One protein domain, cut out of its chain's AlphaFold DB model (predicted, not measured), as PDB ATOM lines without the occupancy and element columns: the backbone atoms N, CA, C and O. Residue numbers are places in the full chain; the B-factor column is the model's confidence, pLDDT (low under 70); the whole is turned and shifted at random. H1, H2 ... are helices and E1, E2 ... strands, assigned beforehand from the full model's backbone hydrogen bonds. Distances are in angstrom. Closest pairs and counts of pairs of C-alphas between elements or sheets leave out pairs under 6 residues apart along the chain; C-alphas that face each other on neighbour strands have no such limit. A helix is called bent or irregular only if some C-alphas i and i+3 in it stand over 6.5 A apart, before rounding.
ATOM      1  N   SER A  41     -46.451  -8.599 -19.031       88.94
ATOM      2  CA  SER A  41     -46.350  -7.701 -20.192       88.94
ATOM      3  C   SER A  41     -47.706  -7.095 -20.557       88.94
ATOM      4  O   SER A  41     -47.786  -5.886 -20.664       88.94
ATOM      5  N   ALA A  42     -48.796  -7.870 -20.620       89.38
ATOM      6  CA  ALA A  42     -50.111  -7.332 -20.974       89.38
ATOM      7  C   ALA A  42     -50.641  -6.298 -19.958       89.38
ATOM      8  O   ALA A  42     -51.405  -5.408 -20.333       89.38
ATOM      9  N   LEU A  43     -50.246  -6.392 -18.682       92.06
ATOM     10  CA  LEU A  43     -50.522  -5.359 -17.675       92.06
ATOM     11  C   LEU A  43     -49.612  -4.131 -17.845       92.06
ATOM     12  O   LEU A  43     -50.100  -3.009 -17.745       92.06
ATOM     13  N   ILE A  44     -48.324  -4.333 -18.143       91.62
ATOM     14  CA  ILE A  44     -47.361  -3.261 -18.443       91.62
ATOM     15  C   ILE A  44     -47.800  -2.485 -19.694       91.62
ATOM     16  O   ILE A  44     -47.882  -1.266 -19.643       91.62
ATOM     17  N   ASP A  45     -48.160  -3.177 -20.778       91.12
ATOM     18  CA  ASP A  45     -48.710  -2.610 -22.013       91.12
ATOM     19  C   ASP A  45     -49.953  -1.758 -21.726       91.12
ATOM     20  O   ASP A  45     -49.979  -0.583 -22.085       91.12
ATOM     21  N   SER A  46     -50.931  -2.316 -20.995       89.81
ATOM     22  CA  SER A  46     -52.162  -1.608 -20.602       89.81
ATOM     23  C   SER A  46     -51.873  -0.323 -19.812       89.81
ATOM     24  O   SER A  46     -52.513   0.703 -20.031       89.81
ATOM     25  N   ALA A  47     -50.916  -0.373 -18.881       89.88
ATOM     26  CA  ALA A  47     -50.556   0.765 -18.040       89.88
ATOM     27  C   ALA A  47     -49.729   1.819 -18.793       89.88
ATOM     28  O   ALA A  47     -49.911   3.013 -18.574       89.88
ATOM     29  N   ILE A  48     -48.843   1.402 -19.703       86.69
ATOM     30  CA  ILE A  48     -48.093   2.315 -20.572       86.69
ATOM     31  C   ILE A  48     -49.040   3.017 -21.555       86.69
ATOM     32  O   ILE A  48     -48.893   4.216 -21.771       86.69
ATOM     33  N   GLU A  49     -50.026   2.313 -22.118       82.81
ATOM     34  CA  GLU A  49     -51.064   2.903 -22.972       82.81
ATOM     35  C   GLU A  49     -51.902   3.938 -22.200       82.81
ATOM     36  O   GLU A  49     -52.029   5.076 -22.651       82.81
ATOM     37  N   ALA A  50     -52.364   3.600 -20.990       81.56
ATOM     38  CA  ALA A  50     -53.088   4.524 -20.110       81.56
ATOM     39  C   ALA A  50     -52.272   5.779 -19.722       81.56
ATOM     40  O   ALA A  50     -52.846   6.844 -19.499       81.56
ATOM     41  N   LEU A  51     -50.939   5.681 -19.682       76.44
ATOM     42  CA  LEU A  51     -50.017   6.799 -19.429       76.44
ATOM     43  C   LEU A  51     -49.649   7.613 -20.690       76.44
ATOM     44  O   LEU A  51     -48.753   8.455 -20.630       76.44
ATOM     45  N   GLY A  52     -50.314   7.389 -21.829       72.06
ATOM     46  CA  GLY A  52     -50.063   8.118 -23.081       72.06
ATOM     47  C   GLY A  52     -49.027   7.474 -24.012       72.06
ATOM     48  O   GLY A  52     -48.598   8.094 -24.983       72.06
ATOM     49  N   GLY A  53     -48.635   6.225 -23.754       76.88
ATOM     50  CA  GLY A  53     -47.818   5.411 -24.651       76.88
ATOM     51  C   GLY A  53     -46.304   5.474 -24.418       76.88
ATOM     52  O   GLY A  53     -45.770   6.252 -23.625       76.88
ATOM     53  N   ARG A  54     -45.578   4.605 -25.139       78.56
ATOM     54  CA  ARG A  54     -44.122   4.410 -24.978       78.56
ATOM     55  C   ARG A  54     -43.299   5.659 -25.318       78.56
ATOM     56  O   ARG A  54     -42.244   5.857 -24.716       78.56
ATOM     57  N   GLU A  55     -43.766   6.495 -26.244       66.31
ATOM     58  CA  GLU A  55     -43.087   7.738 -26.635       66.31
ATOM     59  C   GLU A  55     -43.142   8.781 -25.513       66.31
ATOM     60  O   GLU A  55     -42.092   9.267 -25.096       66.31
ATOM     61  N   ALA A  56     -44.326   9.023 -24.932       63.00
ATOM     62  CA  ALA A  56     -44.506   9.939 -23.803       63.00
ATOM     63  C   ALA A  56     -43.624   9.557 -22.599       63.00
ATOM     64  O   ALA A  56     -42.934  10.403 -22.030       63.00
ATOM     65  N   LEU A  57     -43.554   8.263 -22.259       62.78
ATOM     66  CA  LEU A  57     -42.657   7.783 -21.199       62.78
ATOM     67  C   LEU A  57     -41.165   7.885 -21.557       62.78
ATOM     68  O   LEU A  57     -40.327   7.835 -20.661       62.78
ATOM     69  N   THR A  58     -40.805   8.022 -22.835       61.62
ATOM     70  CA  THR A  58     -39.406   8.167 -23.268       61.62
ATOM     71  C   THR A  58     -38.935   9.619 -23.153       61.62
ATOM     72  O   THR A  58     -37.822   9.849 -22.677       61.62
ATOM     73  N   SER A  59     -39.790  10.591 -23.489       51.94
ATOM     74  CA  SER A  59     -39.506  12.030 -23.359       51.94
ATOM     75  C   SER A  59     -39.534  12.564 -21.921       51.94
ATOM     76  O   SER A  59     -39.024  13.650 -21.673       51.94
ATOM     77  N   LEU A  60     -40.117  11.834 -20.963       54.28
ATOM     78  CA  LEU A  60     -40.198  12.283 -19.569       54.28
ATOM     79  C   LEU A  60     -38.883  12.090 -18.798       54.28
ATOM     80  O   LEU A  60     -38.323  10.992 -18.744       54.28
ATOM     81  N   GLU A  61     -38.441  13.143 -18.117       49.75
ATOM     82  CA  GLU A  61     -37.344  13.128 -17.142       49.75
ATOM     83  C   GLU A  61     -37.864  13.530 -15.754       49.75
ATOM     84  O   GLU A  61     -38.884  14.207 -15.637       49.75
ATOM     85  N   SER A  62     -37.199  13.078 -14.687       48.19
ATOM     86  CA  SER A  62     -37.685  13.229 -13.309       48.19
ATOM     87  C   SER A  62     -36.638  13.841 -12.385       48.19
ATOM     88  O   SER A  62     -35.686  13.166 -11.991       48.19
ATOM     89  N   SER A  81     -24.134  16.871  -6.584       67.88
ATOM     90  CA  SER A  81     -24.473  16.022  -7.726       67.88
ATOM     91  C   SER A  81     -24.334  14.564  -7.314       67.88
ATOM     92  O   SER A  81     -23.288  14.162  -6.812       67.88
ATOM     93  N   LEU A  82     -25.385  13.772  -7.525       69.69
ATOM     94  CA  LEU A  82     -25.458  12.371  -7.122       69.69
ATOM     95  C   LEU A  82     -25.568  11.479  -8.362       69.69
ATOM     96  O   LEU A  82     -26.483  11.655  -9.163       69.69
ATOM     97  N   VAL A  83     -24.677  10.497  -8.486       73.69
ATOM     98  CA  VAL A  83     -24.822   9.384  -9.432       73.69
ATOM     99  C   VAL A  83     -25.433   8.193  -8.700       73.69
ATOM    100  O   VAL A  83     -25.041   7.864  -7.581       73.69
ATOM    101  N   LEU A  84     -26.406   7.556  -9.348       72.81
ATOM    102  CA  LEU A  84     -27.133   6.384  -8.870       72.81
ATOM    103  C   LEU A  84     -27.069   5.298  -9.947       72.81
ATOM    104  O   LEU A  84     -27.509   5.530 -11.072       72.81
ATOM    105  N   GLN A  85     -26.558   4.118  -9.601       75.81
ATOM    106  CA  GLN A  85     -26.561   2.940 -10.468       75.81
ATOM    107  C   GLN A  85     -27.383   1.823  -9.826       75.81
ATOM    108  O   GLN A  85     -27.072   1.372  -8.727       75.81
ATOM    109  N   SER A  86     -28.411   1.342 -10.525       69.25
ATOM    110  CA  SER A  86     -29.189   0.156 -10.149       69.25
ATOM    111  C   SER A  86     -28.531  -1.135 -10.640       69.25
ATOM    112  O   SER A  86     -28.028  -1.178 -11.762       69.25
ATOM    113  N   GLY A  87     -28.606  -2.207  -9.851       65.56
ATOM    114  CA  GLY A  87     -28.115  -3.538 -10.217       65.56
ATOM    115  C   GLY A  87     -27.690  -4.343  -8.989       65.56
ATOM    116  O   GLY A  87     -27.871  -3.885  -7.863       65.56
ATOM    117  N   ALA A  88     -27.104  -5.524  -9.208       64.31
ATOM    118  CA  ALA A  88     -26.499  -6.319  -8.134       64.31
ATOM    119  C   ALA A  88     -25.308  -5.586  -7.487       64.31
ATOM    120  O   ALA A  88     -25.196  -5.551  -6.265       64.31
ATOM    121  N   ASP A  89     -24.488  -4.925  -8.310       71.25
ATOM    122  CA  ASP A  89     -23.395  -4.032  -7.903       71.25
ATOM    123  C   ASP A  89     -23.862  -2.558  -7.906       71.25
ATOM    124  O   ASP A  89     -23.208  -1.667  -8.455       71.25
ATOM    125  N   GLY A  90     -25.076  -2.310  -7.403       71.06
ATOM    126  CA  GLY A  90     -25.674  -0.976  -7.372       71.06
ATOM    127  C   GLY A  90     -25.008  -0.057  -6.346       71.06
ATOM    128  O   GLY A  90     -24.656  -0.497  -5.254       71.06
ATOM    129  N   PHE A  91     -24.865   1.229  -6.675       79.31
ATOM    130  CA  PHE A  91     -24.235   2.229  -5.804       79.31
ATOM    131  C   PHE A  91     -24.910   3.602  -5.899       79.31
ATOM    132  O   PHE A  91     -25.586   3.930  -6.879       79.31
ATOM    133  N   ALA A  92     -24.684   4.424  -4.877       77.44
ATOM    134  CA  ALA A  92     -25.018   5.839  -4.830       77.44
ATOM    135  C   ALA A  92     -23.745   6.606  -4.449       77.44
ATOM    136  O   ALA A  92     -23.164   6.338  -3.403       77.44
ATOM    137  N   CYS A  93     -23.287   7.540  -5.279       78.81
ATOM    138  CA  CYS A  93     -22.032   8.262  -5.050       78.81
ATOM    139  C   CYS A  93     -22.197   9.749  -5.368       78.81
ATOM    140  O   CYS A  93     -22.742  10.116  -6.414       78.81
ATOM    141  N   LEU A  94     -21.753  10.614  -4.454       74.75
ATOM    142  CA  LEU A  94     -21.736  12.057  -4.682       74.75
ATOM    143  C   LEU A  94     -20.531  12.414  -5.559       74.75
ATOM    144  O   LEU A  94     -19.386  12.308  -5.134       74.75
ATOM    145  N   VAL A  95     -20.794  12.855  -6.788       72.38
ATOM    146  CA  VAL A  95     -19.759  13.269  -7.753       72.38
ATOM    147  C   VAL A  95     -19.430  14.762  -7.675       72.38
ATOM    148  O   VAL A  95     -18.469  15.210  -8.293       72.38
ATOM    149  N   ASN A  96     -20.211  15.536  -6.916       70.06
ATOM    150  CA  ASN A  96     -19.907  16.918  -6.544       70.06
ATOM    151  C   ASN A  96     -20.634  17.294  -5.240       70.06
ATOM    152  O   ASN A  96     -21.741  16.808  -4.995       70.06
ATOM    153  N   GLY A  97     -20.054  18.202  -4.453       71.12
ATOM    154  CA  GLY A  97     -20.618  18.705  -3.196       71.12
ATOM    155  C   GLY A  97     -20.698  17.672  -2.065       71.12
ATOM    156  O   GLY A  97     -20.308  16.515  -2.212       71.12
ATOM    157  N   SER A  98     -21.237  18.095  -0.917       67.19
ATOM    158  CA  SER A  98     -21.401  17.241   0.266       67.19
ATOM    159  C   SER A  98     -22.744  17.459   0.963       67.19
ATOM    160  O   SER A  98     -23.147  18.593   1.242       67.19
ATOM    161  N   TYR A  99     -23.408  16.352   1.303       63.53
ATOM    162  CA  TYR A  99     -24.645  16.334   2.095       63.53
ATOM    163  C   TYR A  99     -24.415  16.631   3.588       63.53
ATOM    164  O   TYR A  99     -25.368  16.900   4.322       63.53
ATOM    165  N   ASN A 100     -23.163  16.585   4.058       65.12
ATOM    166  CA  ASN A 100     -22.832  16.855   5.450       65.12
ATOM    167  C   ASN A 100     -22.712  18.366   5.692       65.12
ATOM    168  O   ASN A 100     -21.709  18.994   5.354       65.12
ATOM    169  N   VAL A 101     -23.725  18.945   6.340       60.41
ATOM    170  CA  VAL A 101     -23.796  20.381   6.673       60.41
ATOM    171  C   VAL A 101     -22.660  20.884   7.578       60.41
ATOM    172  O   VAL A 101     -22.499  22.094   7.711       60.41
ATOM    173  N   LEU A 102     -21.888  19.986   8.204       61.47
ATOM    174  CA  LEU A 102     -20.753  20.320   9.074       61.47
ATOM    175  C   LEU A 102     -19.393  20.320   8.355       61.47
ATOM    176  O   LEU A 102     -18.424  20.807   8.932       61.47
ATOM    177  N   LEU A 103     -19.310  19.792   7.129       62.00
ATOM    178  CA  LEU A 103     -18.101  19.841   6.297       62.00
ATOM    179  C   LEU A 103     -18.162  21.029   5.319       62.00
ATOM    180  O   LEU A 103     -19.265  21.516   5.037       62.00
ATOM    181  N   PRO A 104     -17.030  21.507   4.776       62.12
ATOM    182  CA  PRO A 104     -17.001  22.373   3.596       62.12
ATOM    183  C   PRO A 104     -17.700  21.718   2.391       62.12
ATOM    184  O   PRO A 104     -17.906  20.504   2.360       62.12
ATOM    185  N   ALA A 105     -18.085  22.510   1.389       58.81
ATOM    186  CA  ALA A 105     -18.692  21.960   0.172       58.81
ATOM    187  C   ALA A 105     -17.641  21.316  -0.754       58.81
ATOM    188  O   ALA A 105     -17.969  20.453  -1.564       58.81
ATOM    189  N   GLU A 106     -16.381  21.726  -0.605       64.12
ATOM    190  CA  GLU A 106     -15.234  21.372  -1.437       64.12
ATOM    191  C   GLU A 106     -14.524  20.083  -0.987       64.12
ATOM    192  O   GLU A 106     -13.736  19.534  -1.750       64.12
ATOM    193  N   GLU A 107     -14.793  19.575   0.225       62.75
ATOM    194  CA  GLU A 107     -14.143  18.360   0.765       62.75
ATOM    195  C   GLU A 107     -14.625  17.048   0.115       62.75
ATOM    196  O   GLU A 107     -14.104  15.975   0.418       62.75
ATOM    197  N   GLY A 108     -15.550  17.140  -0.842       55.81
ATOM    198  CA  GLY A 108     -15.900  16.054  -1.751       55.81
ATOM    199  C   GLY A 108     -17.054  15.166  -1.293       55.81
ATOM    200  O   GLY A 108     -17.560  15.242  -0.169       55.81
ATOM    201  N   GLY A 109     -17.488  14.330  -2.233       58.06
ATOM    202  CA  GLY A 109     -18.511  13.321  -2.029       58.06
ATOM    203  C   GLY A 109     -17.907  11.948  -1.750       58.06
ATOM    204  O   GLY A 109     -16.880  11.585  -2.320       58.06
ATOM    205  N   ASP A 110     -18.565  11.190  -0.876       64.31
ATOM    206  CA  ASP A 110     -18.219   9.804  -0.550       64.31
ATOM    207  C   ASP A 110     -19.279   8.841  -1.119       64.31
ATOM    208  O   ASP A 110     -20.366   9.256  -1.550       64.31
ATOM    209  N   TYR A 111     -18.973   7.545  -1.104       66.94
ATOM    210  CA  TYR A 111     -19.927   6.488  -1.418       66.94
ATOM    211  C   TYR A 111     -21.018   6.430  -0.346       66.94
ATOM    212  O   TYR A 111     -20.776   6.191   0.837       66.94
ATOM    213  N   LEU A 112     -22.264   6.609  -0.773       69.12
ATOM    214  CA  LEU A 112     -23.443   6.557   0.082       69.12
ATOM    215  C   LEU A 112     -23.963   5.116   0.222       69.12
ATOM    216  O   LEU A 112     -25.171   4.915   0.286       69.12
ATOM    217  N   ASP A 113     -23.083   4.112   0.285       67.81
ATOM    218  CA  ASP A 113     -23.434   2.681   0.221       67.81
ATOM    219  C   ASP A 113     -24.506   2.279   1.243       67.81
ATOM    220  O   ASP A 113     -25.500   1.641   0.903       67.81
ATOM    221  N   SER A 114     -24.373   2.761   2.483       64.94
ATOM    222  CA  SER A 114     -25.357   2.553   3.563       64.94
ATOM    223  C   SER A 114     -26.730   3.214   3.335       64.94
ATOM    224  O   SER A 114     -27.671   2.970   4.091       64.94
ATOM    225  N   MET A 115     -26.850   4.053   2.306       66.88
ATOM    226  CA  MET A 115     -28.068   4.730   1.855       66.88
ATOM    227  C   MET A 115     -28.481   4.314   0.430       66.88
ATOM    228  O   MET A 115     -29.608   4.607   0.034       66.88
ATOM    229  N   THR A 116     -27.634   3.613  -0.330       72.56
ATOM    230  CA  THR A 116     -27.929   3.078  -1.672       72.56
ATOM    231  C   THR A 116     -29.209   2.240  -1.668       72.56
ATOM    232  O   THR A 116     -30.099   2.473  -2.489       72.56
ATOM    233  N   GLU A 117     -29.351   1.351  -0.675       70.62
ATOM    234  CA  GLU A 117     -30.542   0.514  -0.437       70.62
ATOM    235  C   GLU A 117     -31.839   1.328  -0.246       70.62
ATOM    236  O   GLU A 117     -32.934   0.827  -0.484       70.62
ATOM    237  N   TYR A 118     -31.741   2.595   0.171       73.38
ATOM    238  CA  TYR A 118     -32.879   3.507   0.322       73.38
ATOM    239  C   TYR A 118     -33.095   4.361  -0.935       73.38
ATOM    240  O   TYR A 118     -34.232   4.525  -1.393       73.38
ATOM    241  N   LEU A 119     -32.013   4.938  -1.470       73.94
ATOM    242  CA  LEU A 119     -32.044   5.941  -2.533       73.94
ATOM    243  C   LEU A 119     -32.454   5.339  -3.878       73.94
ATOM    244  O   LEU A 119     -33.310   5.920  -4.544       73.94
ATOM    245  N   LEU A 120     -31.916   4.170  -4.251       76.75
ATOM    246  CA  LEU A 120     -32.262   3.519  -5.517       76.75
ATOM    247  C   LEU A 120     -33.759   3.163  -5.590       76.75
ATOM    248  O   LEU A 120     -34.401   3.588  -6.552       76.75
ATOM    249  N   PRO A 121     -34.382   2.514  -4.579       77.81
ATOM    250  CA  PRO A 121     -35.823   2.287  -4.614       77.81
ATOM    251  C   PRO A 121     -36.652   3.575  -4.610       77.81
ATOM    252  O   PRO A 121     -37.685   3.608  -5.269       77.81
ATOM    253  N   GLN A 122     -36.237   4.657  -3.930       77.69
ATOM    254  CA  GLN A 122     -37.003   5.913  -4.012       77.69
ATOM    255  C   GLN A 122     -36.908   6.545  -5.410       77.69
ATOM    256  O   GLN A 122     -37.931   6.967  -5.941       77.69
ATOM    257  N   ALA A 123     -35.725   6.561  -6.032       74.50
ATOM    258  CA  ALA A 123     -35.542   7.075  -7.389       74.50
ATOM    259  C   ALA A 123     -36.349   6.264  -8.421       74.50
ATOM    260  O   ALA A 123     -37.060   6.841  -9.241       74.50
ATOM    261  N   LEU A 124     -36.320   4.929  -8.331       80.25
ATOM    262  CA  LEU A 124     -37.112   4.047  -9.194       80.25
ATOM    263  C   LEU A 124     -38.622   4.254  -9.001       80.25
ATOM    264  O   LEU A 124     -39.344   4.394  -9.985       80.25
ATOM    265  N   LYS A 125     -39.106   4.357  -7.754       82.38
ATOM    266  CA  LYS A 125     -40.523   4.630  -7.442       82.38
ATOM    267  C   LYS A 125     -41.041   5.972  -7.971       82.38
ATOM    268  O   LYS A 125     -42.250   6.121  -8.126       82.38
ATOM    269  N   LEU A 126     -40.158   6.948  -8.179       75.69
ATOM    270  CA  LEU A 126     -40.486   8.285  -8.689       75.69
ATOM    271  C   LEU A 126     -40.238   8.419 -10.199       75.69
ATOM    272  O   LEU A 126     -40.592   9.439 -10.789       75.69
ATOM    273  N   SER A 127     -39.638   7.409 -10.832       77.31
ATOM    274  CA  SER A 127     -39.299   7.460 -12.248       77.31
ATOM    275  C   SER A 127     -40.540   7.247 -13.127       77.31
ATOM    276  O   SER A 127     -41.164   6.185 -13.047       77.31
ATOM    277  N   PRO A 128     -40.864   8.161 -14.065       73.75
ATOM    278  CA  PRO A 128     -41.895   7.918 -15.080       73.75
ATOM    279  C   PRO A 128     -41.525   6.735 -15.993       73.75
ATOM    280  O   PRO A 128     -42.393   6.102 -16.591       73.75
ATOM    281  N   LYS A 129     -40.235   6.383 -16.054       80.19
ATOM    282  CA  LYS A 129     -39.692   5.257 -16.819       80.19
ATOM    283  C   LYS A 129     -39.754   3.920 -16.058       80.19
ATOM    284  O   LYS A 129     -39.338   2.907 -16.615       80.19
ATOM    285  N   LEU A 130     -40.326   3.860 -14.845       87.19
ATOM    286  CA  LEU A 130     -40.404   2.635 -14.029       87.19
ATOM    287  C   LEU A 130     -41.023   1.442 -14.778       87.19
ATOM    288  O   LEU A 130     -40.438   0.363 -14.787       87.19
ATOM    289  N   LEU A 131     -42.167   1.622 -15.450       89.50
ATOM    290  CA  LEU A 131     -42.803   0.530 -16.205       89.50
ATOM    291  C   LEU A 131     -41.948   0.059 -17.393       89.50
ATOM    292  O   LEU A 131     -41.907  -1.136 -17.663       89.50
ATOM    293  N   ARG A 132     -41.214   0.971 -18.047       87.44
ATOM    294  CA  ARG A 132     -40.255   0.653 -19.125       87.44
ATOM    295  C   ARG A 132     -39.008  -0.072 -18.605       87.44
ATOM    296  O   ARG A 132     -38.418  -0.848 -19.345       87.44
ATOM    297  N   HIS A 133     -38.614   0.158 -17.353       86.38
ATOM    298  CA  HIS A 133     -37.540  -0.586 -16.692       86.38
ATOM    299  C   HIS A 133     -38.010  -2.001 -16.314       86.38
ATOM    300  O   HIS A 133     -37.381  -2.982 -16.706       86.38
ATOM    301  N   ILE A 134     -39.177  -2.113 -15.672       89.56
ATOM    302  CA  ILE A 134     -39.851  -3.379 -15.327       89.56
ATOM    303  C   ILE A 134     -40.118  -4.256 -16.572       89.56
ATOM    304  O   ILE A 134     -40.009  -5.478 -16.495       89.56
ATOM    305  N   GLU A 135     -40.405  -3.650 -17.731       88.88
ATOM    306  CA  GLU A 135     -40.552  -4.329 -19.034       88.88
ATOM    307  C   GLU A 135     -39.291  -5.099 -19.472       88.88
ATOM    308  O   GLU A 135     -39.394  -6.057 -20.236       88.88
ATOM    309  N   THR A 136     -38.104  -4.721 -18.979       87.06
ATOM    310  CA  THR A 136     -36.838  -5.422 -19.278       87.06
ATOM    311  C   THR A 136     -36.558  -6.613 -18.353       87.06
ATOM    312  O   THR A 136     -35.576  -7.328 -18.559       87.06
ATOM    313  N   HIS A 137     -37.412  -6.856 -17.353       87.25
ATOM    314  CA  HIS A 137     -37.221  -7.865 -16.310       87.25
ATOM    315  C   HIS A 137     -38.272  -8.991 -16.364       87.25
ATOM    316  O   HIS A 137     -39.371  -8.838 -16.901       87.25
ATOM    317  N   SER A 138     -37.958 -10.134 -15.743       81.06
ATOM    318  CA  SER A 138     -38.853 -11.300 -15.624       81.06
ATOM    319  C   SER A 138     -39.930 -11.107 -14.544       81.06
ATOM    320  O   SER A 138     -39.982 -11.837 -13.554       81.06
ATOM    321  N   SER A 139     -40.777 -10.098 -14.734       86.56
ATOM    322  CA  SER A 139     -41.820  -9.683 -13.788       86.56
ATOM    323  C   SER A 139     -43.048 -10.608 -13.800       86.56
ATOM    324  O   SER A 139     -43.388 -11.210 -14.822       86.56
ATOM    325  N   VAL A 140     -43.760 -10.693 -12.673       90.88
ATOM    326  CA  VAL A 140     -44.905 -11.596 -12.460       90.88
ATOM    327  C   VAL A 140     -46.205 -10.809 -12.268       90.88
ATOM    328  O   VAL A 140     -46.256  -9.830 -11.526       90.88
ATOM    329  N   ALA A 141     -47.283 -11.254 -12.925       91.50
ATOM    330  CA  ALA A 141     -48.629 -10.724 -12.710       91.50
ATOM    331  C   ALA A 141     -49.270 -11.351 -11.462       91.50
ATOM    332  O   ALA A 141     -49.253 -12.570 -11.286       91.50
ATOM    333  N   THR A 142     -49.860 -10.517 -10.610       92.50
ATOM    334  CA  THR A 142     -50.514 -10.909  -9.356       92.50
ATOM    335  C   THR A 142     -51.724 -10.006  -9.075       92.50
ATOM    336  O   THR A 142     -52.090  -9.164  -9.900       92.50
ATOM    337  N   THR A 143     -52.385 -10.178  -7.932       91.69
ATOM    338  CA  THR A 143     -53.502  -9.329  -7.493       91.69
ATOM    339  C   THR A 143     -53.323  -8.875  -6.048       91.69
ATOM    340  O   THR A 143     -52.816  -9.610  -5.201       91.69
ATOM    341  N   VAL A 144     -53.738  -7.641  -5.758       90.62
ATOM    342  CA  VAL A 144     -53.657  -7.029  -4.425       90.62
ATOM    343  C   VAL A 144     -55.025  -6.473  -4.054       90.62
ATOM    344  O   VAL A 144     -55.611  -5.695  -4.805       90.62
ATOM    345  N   THR A 145     -55.535  -6.832  -2.877       91.38
ATOM    346  CA  THR A 145     -56.765  -6.230  -2.350       91.38
ATOM    347  C   THR A 145     -56.456  -4.850  -1.768       91.38
ATOM    348  O   THR A 145     -55.836  -4.748  -0.710       91.38
ATOM    349  N   LEU A 146     -56.911  -3.780  -2.422       85.69
ATOM    350  CA  LEU A 146     -56.828  -2.406  -1.921       85.69
ATOM    351  C   LEU A 146     -58.234  -1.886  -1.613       85.69
ATOM    352  O   LEU A 146     -59.107  -1.874  -2.473       85.69
ATOM    353  N   ARG A 147     -58.473  -1.447  -0.368       83.81
ATOM    354  CA  ARG A 147     -59.761  -0.867   0.083       83.81
ATOM    355  C   ARG A 147     -61.001  -1.735  -0.246       83.81
ATOM    356  O   ARG A 147     -62.085  -1.199  -0.449       83.81
ATOM    357  N   LYS A 148     -60.845  -3.068  -0.217       86.00
ATOM    358  CA  LYS A 148     -61.825  -4.119  -0.603       86.00
ATOM    359  C   LYS A 148     -62.033  -4.335  -2.114       86.00
ATOM    360  O   LYS A 148     -62.786  -5.232  -2.479       86.00
ATOM    361  N   THR A 149     -61.338  -3.597  -2.976       87.88
ATOM    362  CA  THR A 149     -61.275  -3.845  -4.425       87.88
ATOM    363  C   THR A 149     -60.100  -4.768  -4.744       87.88
ATOM    364  O   THR A 149     -59.026  -4.620  -4.161       87.88
ATOM    365  N   LEU A 150     -60.279  -5.719  -5.666       93.00
ATOM    366  CA  LEU A 150     -59.193  -6.569  -6.158       93.00
ATOM    367  C   LEU A 150     -58.496  -5.876  -7.338       93.00
ATOM    368  O   LEU A 150     -59.029  -5.849  -8.446       93.00
ATOM    369  N   CYS A 151     -57.314  -5.315  -7.100       93.25
ATOM    370  CA  CYS A 151     -56.533  -4.613  -8.114       93.25
ATOM    371  C   CYS A 151     -55.533  -5.567  -8.796       93.25
ATOM    372  O   CYS A 151     -54.874  -6.348  -8.098       93.25
ATOM    373  N   PRO A 152     -55.372  -5.520 -10.132       95.62
ATOM    374  CA  PRO A 152     -54.265  -6.194 -10.809       95.62
ATOM    375  C   PRO A 152     -52.930  -5.533 -10.443       95.62
ATOM    376  O   PRO A 152     -52.857  -4.322 -10.236       95.62
ATOM    377  N   ALA A 153     -51.861  -6.323 -10.360       94.88
ATOM    378  CA  ALA A 153     -50.533  -5.835 -10.003       94.88
ATOM    379  C   ALA A 153     -49.418  -6.569 -10.759       94.88
ATOM    380  O   ALA A 153     -49.561  -7.729 -11.148       94.88
ATOM    381  N   ILE A 154     -48.292  -5.883 -10.927       95.56
ATOM    382  CA  ILE A 154     -47.045  -6.395 -11.492       95.56
ATOM    383  C   ILE A 154     -46.010  -6.382 -10.367       95.56
ATOM    384  O   ILE A 154     -45.811  -5.337  -9.752       95.56
ATOM    385  N   HIS A 155     -45.353  -7.507 -10.091       93.62
ATOM    386  CA  HIS A 155     -44.205  -7.582  -9.180       93.62
ATOM    387  C   HIS A 155     -42.951  -7.874  -9.997       93.62
ATOM    388  O   HIS A 155     -42.862  -8.919 -10.640       93.62
ATOM    389  N   ASP A 156     -41.998  -6.951  -9.982       91.06
ATOM    390  CA  ASP A 156     -40.655  -7.195 -10.489       91.06
ATOM    391  C   ASP A 156     -39.760  -7.726  -9.364       91.06
ATOM    392  O   ASP A 156     -39.528  -7.046  -8.367       91.06
ATOM    393  N   HIS A 157     -39.234  -8.937  -9.537       86.25
ATOM    394  CA  HIS A 157     -38.325  -9.566  -8.580       86.25
ATOM    395  C   HIS A 157     -36.866  -9.091  -8.709       86.25
ATOM    396  O   HIS A 157     -36.049  -9.454  -7.868       86.25
ATOM    397  N   VAL A 158     -36.520  -8.305  -9.738       85.44
ATOM    398  CA  VAL A 158     -35.169  -7.740  -9.913       85.44
ATOM    399  C   VAL A 158     -34.995  -6.461  -9.088       85.44
ATOM    400  O   VAL A 158     -33.959  -6.283  -8.455       85.44
ATOM    401  N   THR A 159     -36.008  -5.590  -9.057       83.06
ATOM    402  CA  THR A 159     -36.016  -4.362  -8.232       83.06
ATOM    403  C   THR A 159     -36.749  -4.506  -6.890       83.06
ATOM    404  O   THR A 159     -36.699  -3.594  -6.068       83.06
ATOM    405  N   ASP A 160     -37.449  -5.627  -6.680       87.69
ATOM    406  CA  ASP A 160     -38.436  -5.866  -5.611       87.69
ATOM    407  C   ASP A 160     -39.506  -4.759  -5.484       87.69
ATOM    408  O   ASP A 160     -39.972  -4.391  -4.399       87.69
ATOM    409  N   ILE A 161     -39.907  -4.216  -6.639       90.94
ATOM    410  CA  ILE A 161     -40.973  -3.221  -6.772       90.94
ATOM    411  C   ILE A 161     -42.253  -3.904  -7.255       90.94
ATOM    412  O   ILE A 161     -42.266  -4.671  -8.219       90.94
ATOM    413  N   MET A 162     -43.368  -3.572  -6.607       94.25
ATOM    414  CA  MET A 162     -44.709  -3.978  -7.010       94.25
ATOM    415  C   MET A 162     -45.532  -2.756  -7.428       94.25
ATOM    416  O   MET A 162     -45.797  -1.869  -6.617       94.25
ATOM    417  N   VAL A 163     -45.975  -2.720  -8.685       95.81
ATOM    418  CA  VAL A 163     -46.879  -1.692  -9.218       95.81
ATOM    419  C   VAL A 163     -48.299  -2.250  -9.231       95.81
ATOM    420  O   VAL A 163     -48.582  -3.223  -9.927       95.81
ATOM    421  N   VAL A 164     -49.197  -1.640  -8.461       95.50
ATOM    422  CA  VAL A 164     -50.625  -1.979  -8.425       95.50
ATOM    423  C   VAL A 164     -51.389  -0.998  -9.309       95.50
ATOM    424  O   VAL A 164     -51.241   0.218  -9.164       95.50
ATOM    425  N   LEU A 165     -52.198  -1.530 -10.221       95.00
ATOM    426  CA  LEU A 165     -52.926  -0.778 -11.239       95.00
ATOM    427  C   LEU A 165     -54.413  -0.653 -10.896       95.00
ATOM    428  O   LEU A 165     -54.988  -1.463 -10.165       95.00
ATOM    429  N   ASP A 166     -55.049   0.347 -11.486       91.50
ATOM    430  CA  ASP A 166     -56.491   0.527 -11.466       91.50
ATOM    431  C   ASP A 166     -57.197  -0.535 -12.346       91.50
ATOM    432  O   ASP A 166     -56.813  -0.744 -13.507       91.50
ATOM    433  N   PRO A 167     -58.220  -1.245 -11.834       91.44
ATOM    434  CA  PRO A 167     -58.924  -2.265 -12.608       91.44
ATOM    435  C   PRO A 167     -59.784  -1.695 -13.752       91.44
ATOM    436  O   PRO A 167     -60.064  -2.436 -14.693       91.44
ATOM    437  N   GLU A 168     -60.185  -0.421 -13.694       89.44
ATOM    438  CA  GLU A 168     -61.043   0.248 -14.680       89.44
ATOM    439  C   GLU A 168     -60.230   1.046 -15.711       89.44
ATOM    440  O   GLU A 168     -60.455   0.890 -16.909       89.44
ATOM    441  N   ASN A 169     -59.282   1.880 -15.262       88.31
ATOM    442  CA  ASN A 169     -58.518   2.793 -16.134       88.31
ATOM    443  C   ASN A 169     -57.041   2.403 -16.349       88.31
ATOM    444  O   ASN A 169     -56.347   3.055 -17.123       88.31
ATOM    445  N   HIS A 170     -56.564   1.338 -15.697       92.06
ATOM    446  CA  HIS A 170     -55.219   0.755 -15.854       92.06
ATOM    447  C   HIS A 170     -54.025   1.658 -15.476       92.06
ATOM    448  O   HIS A 170     -52.881   1.209 -15.572       92.06
ATOM    449  N   LEU A 171     -54.253   2.867 -14.953       89.88
ATOM    450  CA  LEU A 171     -53.199   3.712 -14.386       89.88
ATOM    451  C   LEU A 171     -52.614   3.087 -13.102       89.88
ATOM    452  O   LEU A 171     -53.334   2.409 -12.363       89.88
ATOM    453  N   PRO A 172     -51.332   3.324 -12.772       92.94
ATOM    454  CA  PRO A 172     -50.789   2.974 -11.463       92.94
ATOM    455  C   PRO A 172     -51.534   3.689 -10.327       92.94
ATOM    456  O   PRO A 172     -51.597   4.911 -10.290       92.94
ATOM    457  N   LEU A 173     -52.057   2.938  -9.359       92.38
ATOM    458  CA  LEU A 173     -52.627   3.492  -8.123       92.38
ATOM    459  C   LEU A 173     -51.587   3.573  -7.004       92.38
ATOM    460  O   LEU A 173     -51.665   4.426  -6.116       92.38
ATOM    461  N   LEU A 174     -50.649   2.625  -6.992       93.06
ATOM    462  CA  LEU A 174     -49.752   2.409  -5.866       93.06
ATOM    463  C   LEU A 174     -48.471   1.706  -6.323       93.06
ATOM    464  O   LEU A 174     -48.531   0.646  -6.940       93.06
ATOM    465  N   ILE A 175     -47.314   2.272  -5.976       93.38
ATOM    466  CA  ILE A 175     -46.003   1.638  -6.159       93.38
ATOM    467  C   ILE A 175     -45.456   1.263  -4.780       93.38
ATOM    468  O   ILE A 175     -45.191   2.126  -3.938       93.38
ATOM    469  N   ARG A 176     -45.294  -0.036  -4.554       92.19
ATOM    470  CA  ARG A 176     -44.851  -0.661  -3.309       92.19
ATOM    471  C   ARG A 176     -43.411  -1.135  -3.430       92.19
ATOM    472  O   ARG A 176     -43.063  -1.803  -4.394       92.19
ATOM    473  N   THR A 177     -42.619  -0.849  -2.407       89.31
ATOM    474  CA  THR A 177     -41.359  -1.548  -2.112       89.31
ATOM    475  C   THR A 177     -41.510  -2.306  -0.805       89.31
ATOM    476  O   THR A 177     -42.232  -1.852   0.092       89.31
ATOM    477  N   PHE A 178     -40.822  -3.432  -0.675       86.00
ATOM    478  CA  PHE A 178     -40.744  -4.186   0.572       86.00
ATOM    479  C   PHE A 178     -39.504  -3.751   1.364       86.00
ATOM    480  O   PHE A 178     -38.489  -3.366   0.791       86.00
ATOM    481  N   GLU A 179     -39.589  -3.760   2.690       77.19
ATOM    482  CA  GLU A 179     -38.465  -3.444   3.578       77.19
ATOM    483  C   GLU A 179     -38.536  -4.336   4.826       77.19
ATOM    484  O   GLU A 179     -39.619  -4.736   5.250       77.19
ATOM    485  N   ASN A 180     -37.399  -4.680   5.435       77.12
ATOM    486  CA  ASN A 180     -37.373  -5.479   6.666       77.12
ATOM    487  C   ASN A 180     -37.012  -4.583   7.856       77.12
ATOM    488  O   ASN A 180     -35.850  -4.474   8.256       77.12
ATOM    489  N   HIS A 181     -38.006  -3.872   8.385       74.62
ATOM    490  CA  HIS A 181     -37.791  -2.880   9.428       74.62
ATOM    491  C   HIS A 181     -37.367  -3.546  10.748       74.62
ATOM    492  O   HIS A 181     -38.092  -4.372  11.301       74.62
ATOM    493  N   ARG A 182     -36.224  -3.125  11.314       68.62
ATOM    494  CA  ARG A 182     -35.553  -3.772  12.469       68.62
ATOM    495  C   ARG A 182     -36.419  -3.987  13.725       68.62
ATOM    496  O   ARG A 182     -36.030  -4.774  14.581       68.62
ATOM    497  N   ILE A 183     -37.551  -3.290  13.853       75.25
ATOM    498  CA  ILE A 183     -38.503  -3.417  14.977       75.25
ATOM    499  C   ILE A 183     -39.813  -4.118  14.563       75.25
ATOM    500  O   ILE A 183     -40.471  -4.719  15.405       75.25
ATOM    501  N   LEU A 184     -40.211  -4.038  13.287       72.81
ATOM    502  CA  LEU A 184     -41.532  -4.491  12.811       72.81
ATOM    503  C   LEU A 184     -41.470  -5.763  11.947       72.81
ATOM    504  O   LEU A 184     -42.508  -6.363  11.680       72.81
ATOM    505  N   GLY A 185     -40.273  -6.192  11.539       80.12
ATOM    506  CA  GLY A 185     -40.088  -7.256  10.557       80.12
ATOM    507  C   GLY A 185     -40.438  -6.785   9.138       80.12
ATOM    508  O   GLY A 185     -40.322  -5.591   8.847       80.12
ATOM    509  N   PRO A 186     -40.868  -7.699   8.249       83.06
ATOM    510  CA  PRO A 186     -41.276  -7.363   6.888       83.06
ATOM    511  C   PRO A 186     -42.447  -6.367   6.850       83.06
ATOM    512  O   PRO A 186     -43.555  -6.670   7.298       83.06
ATOM    513  N   THR A 187     -42.199  -5.193   6.277       83.75
ATOM    514  CA  THR A 187     -43.154  -4.098   6.073       83.75
ATOM    515  C   THR A 187     -43.176  -3.651   4.607       83.75
ATOM    516  O   THR A 187     -42.317  -4.014   3.802       83.75
ATOM    517  N   THR A 188     -44.201  -2.885   4.232       88.19
ATOM    518  CA  THR A 188     -44.402  -2.369   2.869       88.19
ATOM    519  C   THR A 188     -44.409  -0.851   2.871       88.19
ATOM    520  O   THR A 188     -45.145  -0.239   3.649       88.19
ATOM    521  N   ARG A 189     -43.642  -0.240   1.967       85.00
ATOM    522  CA  ARG A 189     -43.494   1.211   1.868       85.00
ATOM    523  C   ARG A 189     -44.086   1.730   0.563       85.00
ATOM    524  O   ARG A 189     -43.416   1.844  -0.464       85.00
ATOM    525  N   ASP A 190     -45.365   2.066   0.628       88.25
ATOM    526  CA  ASP A 190     -46.192   2.396  -0.531       88.25
ATOM    527  C   ASP A 190     -46.121   3.891  -0.888       88.25
ATOM    528  O   ASP A 190     -46.258   4.751  -0.021       88.25
ATOM    529  N   SER A 191     -45.953   4.209  -2.174       87.06
ATOM    530  CA  SER A 191     -46.287   5.526  -2.737       87.06
ATOM    531  C   SER A 191     -47.629   5.418  -3.455       87.06
ATOM    532  O   SER A 191     -47.776   4.561  -4.322       87.06
ATOM    533  N   GLN A 192     -48.602   6.260  -3.105       87.62
ATOM    534  CA  GLN A 192     -49.903   6.329  -3.785       87.62
ATOM    535  C   GLN A 192     -49.858   7.380  -4.896       87.62
ATOM    536  O   GLN A 192     -49.317   8.466  -4.690       87.62
ATOM    537  N   LEU A 193     -50.443   7.061  -6.049       84.12
ATOM    538  CA  LEU A 193     -50.530   7.929  -7.218       84.12
ATOM    539  C   LEU A 193     -52.008   8.229  -7.479       84.12
ATOM    540  O   LEU A 193     -52.860   7.346  -7.418       84.12
TER     541      LEU A 193
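AT A GLANCE: This is residues 41 to 62 and 81 to 193 of the 435 residues of an uncharacterized protein of Stachybotrys chlorohalonata (strain IBT 40285) (UniProt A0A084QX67). A curled wall of five antiparallel strands, E3 to E7, has H1, H4 and part of H3 over one face and no named helix over the other. H3 reaches from this larger lobe to a smaller one, where it packs on the separate hairpin E1 and E2; H2 lies beyond H1 and H4, off the sheet. The 135 printed residues have four named helices and seven named strands, in the order H1 H2 E1 E2 H3 H4 E3 E4 E5 E6 E7, and the class is mixed, helices and strands. The whole is only just loose, close to compact, with a radius of gyration of the C-alphas of 17.1 A and spans of 53 by 41 by 24 A.

IN THESE COORDINATES: The large sheet holds E3, residues 140 to 146, 18.4 A long; E4, 149 to 156, 21.8 A; E5, 161 to 165, 13.0 A; E6, 172 to 181, 25.3 A; and E7, 185 to 192, 22.1 A, ending at C-alpha 192 (-49.903, 6.329, -3.785). H1, residues 41 to 50, begins at C-alpha 41 (-46.350, -7.701, -20.192) and measures 14.0 A. H2 is residues 53 to 59 and H4 residues 130 to 134. H3, residues 113 to 126, measures 20.0 A and is only just irregular: C-alphas 114 and 117 are 6.9 A apart. E1 is residues 81 to 85 and E2 residues 91 to 96.

HOW THE PARTS SIT: E3 to E7 form a meander, each strand the antiparallel neighbour of the one before, in a strongly twisted sheet with edge strands E3 and E7. Within hydrogen-bond range are N 142 and O 153 for E3 and E4, 2.9 A; N 163 and O 154 for E4 and E5, 2.8 A; N 162 and O 176 for E5 and E6, 2.8 A; and N 187 and O 179 for E6 and E7, 2.8 A. H1 and H3 on the same face make two layers with the sheet, helices on one face of it. H3, at a height of 11.0 A over the sheet, lies over E6 and runs along it at 2 degrees on the local plane; their closest C-alphas, Lys 125 and Ile 175, are 6.4 A apart. H1, at a height of 9.6 A, lies over E4 and, only just, with 3 C-alphas, over E5. H4 is on the same face and only just touches H1, with 3 pairs of C-alphas within 8 A; the closest, Ile 44 and Leu 131, are 6.3 A apart. H2 and H1 are close but not clearly touching, with the C-alphas of Ile 48 and Arg 54 closest at 6.3 A. E1 and E2 form an antiparallel hairpin, with N 83 and O 93 within hydrogen-bond range at 2.9 A; the closest C-alphas of E2 and H3, Ala 92 and Thr 116, are 5.1 A apart. Every O i to N i+4 pair is within hydrogen-bond range in H1, H2 and H4, and 7 of 10 in H3.

THE WHOLE: The C-alphas of Glu 106 and Lys 148, the two farthest apart, are 53.1 A apart. Residues 63 to 80 are not printed, and C-alphas 62 and 81 across the cut are 14.6 A apart. The link from E2 to H3, residues 97 to 112, is long. The mean pLDDT of the printed part is 79.3; 32 residues are under 70, among them 55 to 62 and 98 to 115.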